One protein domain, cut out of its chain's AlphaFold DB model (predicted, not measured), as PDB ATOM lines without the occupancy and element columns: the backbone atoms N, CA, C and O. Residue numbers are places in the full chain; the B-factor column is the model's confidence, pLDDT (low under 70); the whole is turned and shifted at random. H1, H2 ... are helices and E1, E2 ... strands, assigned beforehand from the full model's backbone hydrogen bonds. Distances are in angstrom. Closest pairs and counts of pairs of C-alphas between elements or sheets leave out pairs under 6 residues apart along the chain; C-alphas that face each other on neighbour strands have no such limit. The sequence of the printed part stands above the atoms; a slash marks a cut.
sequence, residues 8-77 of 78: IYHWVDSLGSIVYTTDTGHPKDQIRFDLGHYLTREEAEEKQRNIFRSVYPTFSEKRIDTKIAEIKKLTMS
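AT A GLANCE: This is residues 8 to 77 of the 78 residues of an uncharacterized protein of Dysgonomonas capnocytophagoides (UniProt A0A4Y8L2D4). A two-strand antiparallel hairpin, E1 and E2, has H2 packed on it; H3 folds back from H2 in a V, while H1 sits at the opposite end of the long axis. The 70 printed residues, with order E1 E2 H1 H2 H3, are mixed, helices and strands, and only just compact, close to loose: radius of gyration of the C-alphas 13.3 A, elongated spans 41 by 25 by 18 A.

HOW THE PARTS SIT: Start at E1, residues 8 to 12, antiparallel to E2, residues 18 to 22; N 11 and O 19 are 2.9 A apart, within hydrogen-bond range. H1, residues 27 to 34, is apart from H2, residues 41 to 55. E1 and H2 come closest at the C-alphas of Trp 11 and Ala 44, 5.8 A. H2, with residues 49 to 53 alone, only just touches H3, residues 61 to 75, with 3 pairs of C-alphas within 8 A, the closest Phe 52 and Ile 64, 6.4 A; they run opposite ways at a steep tilt of 68 degrees, only just short of about perpendicular. E2 and H3 are near each other, with 5 pairs of C-alphas within 10 A. In H1, H2 and H3 every O i to N i+4 pair is within hydrogen-bond range.

IN THESE COORDINATES: Find C-alpha 8 at (168.389, 227.484, 147.753), where E1 begins. H2 spans 21.4 A; H3 spans 21.1 A, ending at C-alpha 75, (182.738, 236.347, 140.215).

THE WHOLE: The C-alphas of Gly 25 and Thr 58 are farthest apart, 42.1 A. The printed part has no cut and no long link; residues 76 to 77 are under pLDDT 70.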
ATOM      1  N   ILE A   8     167.440 226.684 148.524       83.38
ATOM      2  CA  ILE A   8     168.389 227.484 147.753       83.38
ATOM      3  C   ILE A   8     167.655 228.007 146.531       83.38
ATOM      4  O   ILE A   8     167.043 227.235 145.791       83.38
ATOM      5  N   TYR A   9     167.744 229.308 146.320       82.38
ATOM      6  CA  TYR A   9     167.173 229.953 145.154       82.38
ATOM      7  C   TYR A   9     168.252 230.684 144.370       82.38
ATOM      8  O   TYR A   9     169.212 231.183 144.963       82.38
ATOM      9  N   HIS A  10     168.063 230.766 143.054       88.88
ATOM     10  CA  HIS A  10     169.019 231.349 142.118       88.88
ATOM     11  C   HIS A  10     168.442 232.610 141.485       88.88
ATOM     12  O   HIS A  10     167.232 232.697 141.293       88.88
ATOM     13  N   TRP A  11     169.300 233.561 141.130       89.50
ATOM     14  CA  TRP A  11     168.961 234.698 140.274       89.50
ATOM     15  C   TRP A  11     170.162 235.088 139.415       89.50
ATOM     16  O   TRP A  11     171.285 234.665 139.674       89.50
ATOM     17  N   VAL A  12     169.921 235.916 138.398       90.31
ATOM     18  CA  VAL A  12     170.976 236.476 137.548       90.31
ATOM     19  C   VAL A  12     171.213 237.932 137.948       90.31
ATOM     20  O   VAL A  12     170.260 238.711 137.992       90.31
ATOM     21  N   ASP A  13     172.452 238.283 138.294       88.88
ATOM     22  CA  ASP A  13     172.839 239.643 138.681       88.88
ATOM     23  C   ASP A  13     173.084 240.568 137.470       88.88
ATOM     24  O   ASP A  13     172.899 240.187 136.314       88.88
ATOM     25  N   SER A  14     173.511 241.808 137.728       88.00
ATOM     26  CA  SER A  14     173.746 242.814 136.685       88.00
ATOM     27  C   SER A  14     174.886 242.476 135.721       88.00
ATOM     28  O   SER A  14     174.931 243.032 134.629       88.00
ATOM     29  N   LEU A  15     175.819 241.599 136.108       90.00
ATOM     30  CA  LEU A  15     176.892 241.127 135.230       90.00
ATOM     31  C   LEU A  15     176.480 239.885 134.437       90.00
ATOM     32  O   LEU A  15     177.276 239.367 133.657       90.00
ATOM     33  N   GLY A  16     175.253 239.395 134.620       89.38
ATOM     34  CA  GLY A  16     174.825 238.137 134.035       89.38
ATOM     35  C   GLY A  16     175.378 236.925 134.785       89.38
ATOM     36  O   GLY A  16     175.412 235.843 134.208       89.38
ATOM     37  N   SER A  17     175.840 237.065 136.032       91.62
ATOM     38  CA  SER A  17     176.300 235.942 136.854       91.62
ATOM     39  C   SER A  17     175.138 235.309 137.614       91.62
ATOM     40  O   SER A  17     174.242 236.007 138.091       91.62
ATOM     41  N   ILE A  18     175.147 233.979 137.731       91.19
ATOM     42  CA  ILE A  18     174.159 233.257 138.536       91.19
ATOM     43  C   ILE A  18     174.607 233.313 139.991       91.19
ATOM     44  O   ILE A  18     175.639 232.753 140.363       91.19
ATOM     45  N   VAL A  19     173.796 233.962 140.815       89.50
ATOM     46  CA  VAL A  19     173.985 234.060 142.259       89.50
ATOM     47  C   VAL A  19     172.922 233.211 142.937       89.50
ATOM     48  O   VAL A  19     171.819 233.039 142.418       89.50
ATOM     49  N   TYR A  20     173.250 232.670 144.104       89.06
ATOM     50  CA  TYR A  20     172.303 231.925 144.916       89.06
ATOM     51  C   TYR A  20     172.306 232.405 146.362       89.06
ATOM     52  O   TYR A  20     173.277 232.965 146.870       89.06
ATOM     53  N   THR A  21     171.189 232.181 147.044       86.75
ATOM     54  CA  THR A  21     171.076 232.414 148.481       86.75
ATOM     55  C   THR A  21     170.133 231.399 149.094       86.75
ATOM     56  O   THR A  21     169.179 230.946 148.454       86.75
ATOM     57  N   THR A  22     170.409 231.036 150.339       88.00
ATOM     58  CA  THR A  22     169.504 230.221 151.140       88.00
ATOM     59  C   THR A  22     168.406 231.112 151.698       88.00
ATOM     60  O   THR A  22     168.688 232.161 152.276       88.00
ATOM     61  N   ASP A  23     167.151 230.694 151.557       85.62
ATOM     62  CA  ASP A  23     166.030 231.412 152.152       85.62
ATOM     63  C   ASP A  23     166.052 231.306 153.677       85.62
ATOM     64  O   ASP A  23     165.863 230.234 154.263       85.62
ATOM     65  N   THR A  24     166.256 232.454 154.315       86.75
ATOM     66  CA  THR A  24     166.345 232.579 155.771       86.75
ATOM     67  C   THR A  24     164.984 232.792 156.436       86.75
ATOM     68  O   THR A  24     164.868 232.698 157.659       86.75
ATOM     69  N   GLY A  25     163.935 233.056 155.651       83.69
ATOM     70  CA  GLY A  25     162.643 233.546 156.129       83.69
ATOM     71  C   GLY A  25     162.620 235.055 156.400       83.69
ATOM     72  O   GLY A  25     161.615 235.568 156.881       83.69
ATOM     73  N   HIS A  26     163.703 235.777 156.097       88.31
ATOM     74  CA  HIS A  26     163.762 237.228 156.246       88.31
ATOM     75  C   HIS A  26     162.853 237.925 155.207       88.31
ATOM     76  O   HIS A  26     162.797 237.470 154.061       88.31
ATOM     77  N   PRO A  27     162.201 239.065 155.523       89.44
ATOM     78  CA  PRO A  27     161.307 239.767 154.588       89.44
ATOM     79  C   PRO A  27     161.923 240.073 153.215       89.44
ATOM     80  O   PRO A  27     161.276 239.913 152.188       89.44
ATOM     81  N   LYS A  28     163.216 240.424 153.178       87.06
ATOM     82  CA  LYS A  28     163.982 240.616 151.928       87.06
ATOM     83  C   LYS A  28     163.904 239.420 150.967       87.06
ATOM     84  O   LYS A  28     163.908 239.609 149.756       87.06
ATOM     85  N   ASP A  29     163.850 238.198 151.494       85.38
ATOM     86  CA  ASP A  29     163.785 236.981 150.689       85.38
ATOM     87  C   ASP A  29     162.373 236.821 150.110       85.38
ATOM     88  O   ASP A  29     162.217 236.354 148.989       85.38
ATOM     89  N   GLN A  30     161.334 237.255 150.833       83.88
ATOM     90  CA  GLN A  30     159.980 237.320 150.280       83.88
ATOM     91  C   GLN A  30     159.898 238.351 149.148       83.88
ATOM     92  O   GLN A  30     159.452 238.011 148.062       83.88
ATOM     93  N   ILE A  31     160.451 239.552 149.348       86.00
ATOM     94  CA  ILE A  31     160.488 240.596 148.310       86.00
ATOM     95  C   ILE A  31     161.192 240.088 147.039       86.00
ATOM     96  O   ILE A  31     160.701 240.292 145.935       86.00
ATOM     97  N   ARG A  32     162.321 239.377 147.167       82.56
ATOM     98  CA  ARG A  32     163.007 238.762 146.013       82.56
ATOM     99  C   ARG A  32     162.148 237.723 145.298       82.56
ATOM    100  O   ARG A  32     162.166 237.674 144.071       82.56
ATOM    101  N   PHE A  33     161.426 236.896 146.053       83.44
ATOM    102  CA  PHE A  33     160.485 235.936 145.481       83.44
ATOM    103  C   PHE A  33     159.396 236.658 144.678       83.44
ATOM    104  O   PHE A  33     159.171 236.318 143.520       83.44
ATOM    105  N   ASP A  34     158.782 237.680 145.275       84.31
ATOM    106  CA  ASP A  34     157.672 238.436 144.687       84.31
ATOM    107  C   ASP A  34     158.101 239.189 143.418       84.31
ATOM    108  O   ASP A  34     157.347 239.263 142.451       84.31
ATOM    109  N   LEU A  35     159.345 239.678 143.377       83.00
ATOM    110  CA  LEU A  35     159.956 240.297 142.192       83.00
ATOM    111  C   LEU A  35     160.348 239.290 141.093       83.00
ATOM    112  O   LEU A  35     160.941 239.674 140.084       83.00
ATOM    113  N   GLY A  36     160.068 237.995 141.276       78.31
ATOM    114  CA  GLY A  36     160.429 236.953 140.314       78.31
ATOM    115  C   GLY A  36     161.939 236.741 140.199       78.31
ATOM    116  O   GLY A  36     162.435 236.299 139.161       78.31
ATOM    117  N   HIS A  37     162.702 237.088 141.241       78.94
ATOM    118  CA  HIS A  37     164.139 236.830 141.269       78.94
ATOM    119  C   HIS A  37     164.459 235.391 141.638       78.94
ATOM    120  O   HIS A  37     165.554 234.948 141.338       78.94
ATOM    121  N   TYR A  38     163.542 234.648 142.253       80.81
ATOM    122  CA  TYR A  38     163.789 233.254 142.597       80.81
ATOM    123  C   TYR A  38     163.428 232.312 141.461       80.81
ATOM    124  O   TYR A  38     162.261 232.005 141.233       80.81
ATOM    125  N   LEU A  39     164.485 231.847 140.806       83.81
ATOM    126  CA  LEU A  39     164.467 230.899 139.712       83.81
ATOM    127  C   LEU A  39     164.978 229.539 140.194       83.81
ATOM    128  O   LEU A  39     165.801 229.452 141.124       83.81
ATOM    129  N   THR A  40     164.527 228.473 139.537       85.19
ATOM    130  CA  THR A  40     165.271 227.212 139.557       85.19
ATOM    131  C   THR A  40     166.646 227.421 138.926       85.19
ATOM    132  O   THR A  40     166.940 228.454 138.315       85.19
ATOM    133  N   ARG A  41     167.537 226.444 139.097       86.12
ATOM    134  CA  ARG A  41     168.862 226.528 138.487       86.12
ATOM    135  C   ARG A  41     168.758 226.580 136.961       86.12
ATOM    136  O   ARG A  41     169.426 227.396 136.339       86.12
ATOM    137  N   GLU A  42     167.896 225.751 136.391       89.50
ATOM    138  CA  GLU A  42     167.655 225.651 134.953       89.50
ATOM    139  C   GLU A  42     167.095 226.969 134.402       89.50
ATOM    140  O   GLU A  42     167.603 227.495 133.416       89.50
ATOM    141  N   GLU A  43     166.118 227.561 135.094       91.25
ATOM    142  CA  GLU A  43     165.556 228.870 134.741       91.25
ATOM    143  C   GLU A  43     166.608 229.992 134.821       91.25
ATOM    144  O   GLU A  43     166.621 230.905 133.993       91.25
ATOM    145  N   ALA A  44     167.515 229.941 135.803       91.38
ATOM    146  CA  ALA A  44     168.606 230.906 135.918       91.38
ATOM    147  C   ALA A  44     169.640 230.750 134.789       91.38
ATOM    148  O   ALA A  44     170.096 231.756 134.243       91.38
ATOM    149  N   GLU A  45     169.982 229.515 134.416       92.94
ATOM    150  CA  GLU A  45     170.871 229.205 133.288       92.94
ATOM    151  C   GLU A  45     170.257 229.659 131.951       92.94
ATOM    152  O   GLU A  45     170.933 230.294 131.135       92.94
ATOM    153  N   GLU A  46     168.958 229.431 131.747       93.94
ATOM    154  CA  GLU A  46     168.238 229.914 130.569       93.94
ATOM    155  C   GLU A  46     168.191 231.447 130.525       93.94
ATOM    156  O   GLU A  46     168.539 232.060 129.511       93.94
ATOM    157  N   LYS A  47     167.833 232.092 131.641       92.88
ATOM    158  CA  LYS A  47     167.795 233.557 131.737       92.88
ATOM    159  C   LYS A  47     169.166 234.178 131.488       92.88
ATOM    160  O   LYS A  47     169.252 235.177 130.772       92.88
ATOM    161  N   GLN A  48     170.230 233.584 132.030       94.88
ATOM    162  CA  GLN A  48     171.606 234.004 131.781       94.88
ATOM    163  C   GLN A  48     171.907 233.982 130.280       94.88
ATOM    164  O   GLN A  48     172.324 234.995 129.720       94.88
ATOM    165  N   ARG A  49     171.642 232.859 129.603       95.19
ATOM    166  CA  ARG A  49     171.865 232.737 128.154       95.19
ATOM    167  C   ARG A  49     171.033 233.734 127.354       95.19
ATOM    168  O   ARG A  49     171.564 234.358 126.439       95.19
ATOM    169  N   ASN A  50     169.769 233.942 127.719       94.50
ATOM    170  CA  ASN A  50     168.884 234.885 127.034       94.50
ATOM    171  C   ASN A  50     169.371 236.337 127.139       94.50
ATOM    172  O   ASN A  50     169.283 237.074 126.156       94.50
ATOM    173  N   ILE A  51     169.960 236.737 128.272       94.25
ATOM    174  CA  ILE A  51     170.614 238.048 128.408       94.25
ATOM    175  C   ILE A  51     171.758 238.177 127.396       94.25
ATOM    176  O   ILE A  51     171.797 239.147 126.641       94.25
ATOM    177  N   PHE A  52     172.654 237.188 127.315       94.69
ATOM    178  CA  PHE A  52     173.782 237.244 126.378       94.69
ATOM    179  C   PHE A  52     173.354 237.175 124.915       94.69
ATOM    180  O   PHE A  52     173.926 237.891 124.101       94.69
ATOM    181  N   ARG A  53     172.340 236.375 124.577       95.19
ATOM    182  CA  ARG A  53     171.775 236.327 123.219       95.19
ATOM    183  C   ARG A  53     171.143 237.658 122.818       95.19
ATOM    184  O   ARG A  53     171.319 238.090 121.687       95.19
ATOM    185  N   SER A  54     170.445 238.313 123.745       94.56
ATOM    186  CA  SER A  54     169.829 239.623 123.508       94.56
ATOM    187  C   SER A  54     170.877 240.724 123.310       94.56
ATOM    188  O   SER A  54     170.785 241.515 122.375       94.56
ATOM    189  N   VAL A  55     171.918 240.746 124.149       94.12
ATOM    190  CA  VAL A  55     173.000 241.744 124.070       94.12
ATOM    191  C   VAL A  55     173.939 241.482 122.885       94.12
ATOM    192  O   VAL A  55     174.439 242.423 122.270       94.12
ATOM    193  N   TYR A  56     174.172 240.213 122.539       93.38
ATOM    194  CA  TYR A  56     175.082 239.786 121.475       93.38
ATOM    195  C   TYR A  56     174.376 238.878 120.449       93.38
ATOM    196  O   TYR A  56     174.721 237.700 120.329       93.38
ATOM    197  N   PRO A  57     173.433 239.407 119.651       93.88
ATOM    198  CA  PRO A  57     172.615 238.597 118.741       93.88
ATOM    199  C   PRO A  57     173.413 237.934 117.611       93.88
ATOM    200  O   PRO A  57     172.963 236.961 117.017       93.88
ATOM    201  N   THR A  58     174.608 238.446 117.303       96.31
ATOM    202  CA  THR A  58     175.502 237.903 116.268       96.31
ATOM    203  C   THR A  58     176.531 236.914 116.812       96.31
ATOM    204  O   THR A  58     177.320 236.356 116.046       96.31
ATOM    205  N   PHE A  59     176.590 236.711 118.131       96.25
ATOM    206  CA  PHE A  59     177.531 235.760 118.709       96.25
ATOM    207  C   PHE A  59     177.045 234.336 118.472       96.25
ATOM    208  O   PHE A  59     175.870 234.020 118.623       96.25
ATOM    209  N   SER A  60     177.983 233.448 118.147       95.81
ATOM    210  CA  SER A  60     177.710 232.018 118.191       95.81
ATOM    211  C   SER A  60     177.526 231.554 119.637       95.81
ATOM    212  O   SER A  60     178.106 232.129 120.563       95.81
ATOM    213  N   GLU A  61     176.802 230.452 119.825       93.31
ATOM    214  CA  GLU A  61     176.607 229.830 121.144       93.31
ATOM    215  C   GLU A  61     177.943 229.567 121.859       93.31
ATOM    216  O   GLU A  61     178.104 229.910 123.025       93.31
ATOM    217  N   LYS A  62     178.967 229.098 121.131       95.69
ATOM    218  CA  LYS A  62     180.319 228.884 121.679       95.69
ATOM    219  C   LYS A  62     180.941 230.168 122.248       95.69
ATOM    220  O   LYS A  62     181.661 230.133 123.250       95.69
ATOM    221  N   ARG A  63     180.702 231.313 121.601       95.44
ATOM    222  CA  ARG A  63     181.214 232.614 122.052       95.44
ATOM    223  C   ARG A  63     180.434 233.132 123.262       95.44
ATOM    224  O   ARG A  63     181.048 233.705 124.160       95.44
ATOM    225  N   ILE A  64     179.126 232.880 123.314       95.00
ATOM    226  CA  ILE A  64     178.291 233.146 124.495       95.00
ATOM    227  C   ILE A  64     178.779 232.314 125.688       95.00
ATOM    228  O   ILE A  64     179.049 232.876 126.747       95.00
ATOM    229  N   ASP A  65     179.007 231.012 125.499       94.50
ATOM    230  CA  ASP A  65     179.539 230.127 126.543       94.50
ATOM    231  C   ASP A  65     180.915 230.596 127.046       94.50
ATOM    232  O   ASP A  65     181.186 230.580 128.248       94.50
ATOM    233  N   THR A  66     181.770 231.091 126.144       95.56
ATOM    234  CA  THR A  66     183.071 231.674 126.515       95.56
ATOM    235  C   THR A  66     182.895 232.907 127.404       95.56
ATOM    236  O   THR A  66     183.573 233.026 128.423       95.56
ATOM    237  N   LYS A  67     181.949 233.799 127.078       94.00
ATOM    238  CA  LYS A  67     181.648 234.981 127.902       94.00
ATOM    239  C   LYS A  67     181.099 234.615 129.278       94.00
ATOM    240  O   LYS A  67     181.545 235.179 130.275       94.00
ATOM    241  N   ILE A  68     180.196 233.640 129.345       94.12
ATOM    242  CA  ILE A  68     179.675 233.123 130.616       94.12
ATOM    243  C   ILE A  68     180.819 232.552 131.471       94.12
ATOM    244  O   ILE A  68     180.902 232.835 132.668       94.12
ATOM    245  N   ALA A  69     181.741 231.798 130.865       93.06
ATOM    246  CA  ALA A  69     182.899 231.245 131.565       93.06
ATOM    247  C   ALA A  69     183.864 232.330 132.083       93.06
ATOM    248  O   ALA A  69     184.386 232.198 133.192       93.06
ATOM    249  N   GLU A  70     184.096 233.401 131.318       93.00
ATOM    250  CA  GLU A  70     184.875 234.565 131.766       93.00
ATOM    251  C   GLU A  70     184.237 235.230 132.990       93.00
ATOM    252  O   GLU A  70     184.916 235.448 133.992       93.00
ATOM    253  N   ILE A  71     182.926 235.484 132.953       91.50
ATOM    254  CA  ILE A  71     182.198 236.095 134.074       91.50
ATOM    255  C   ILE A  71     182.267 235.210 135.311       91.50
ATOM    256  O   ILE A  71     182.593 235.695 136.391       91.50
ATOM    257  N   LYS A  72     182.052 233.899 135.150       88.88
ATOM    258  CA  LYS A  72     182.147 232.942 136.256       88.88
ATOM    259  C   LYS A  72     183.517 232.990 136.935       88.88
ATOM    260  O   LYS A  72     183.582 232.954 138.160       88.88
ATOM    261  N   LYS A  73     184.607 233.120 136.169       89.75
ATOM    262  CA  LYS A  73     185.962 233.286 136.725       89.75
ATOM    263  C   LYS A  73     186.105 234.582 137.524       89.75
ATOM    264  O   LYS A  73     186.715 234.561 138.584       89.75
ATOM    265  N   LEU A  74     185.533 235.684 137.041       88.56
ATOM    266  CA  LEU A  74     185.601 236.985 137.715       88.56
ATOM    267  C   LEU A  74     184.774 237.029 139.008       88.56
ATOM    268  O   LEU A  74     185.158 237.713 139.954       88.56
ATOM    269  N   THR A  75     183.651 236.309 139.063       84.06
ATOM    270  CA  THR A  75     182.738 236.347 140.215       84.06
ATOM    271  C   THR A  75     182.999 235.262 141.258       84.06
ATOM    272  O   THR A  75     182.579 235.433 142.394       84.06
ATOM    273  N   MET A  76     183.688 234.166 140.916       69.25
ATOM    274  CA  MET A  76     184.054 233.102 141.872       69.25
ATOM    275  C   MET A  76     185.250 233.448 142.777       69.25
ATOM    276  O   MET A  76     185.540 232.697 143.702       69.25
ATOM    277  N   SER A  77     185.956 234.554 142.526       53.75
ATOM    278  CA  SER A  77     187.080 235.016 143.360       53.75
ATOM    279  C   SER A  77     186.664 235.921 144.534       53.75
ATOM    280  O   SER A  77     187.503 236.648 145.063       53.75
TER     281      SER A  77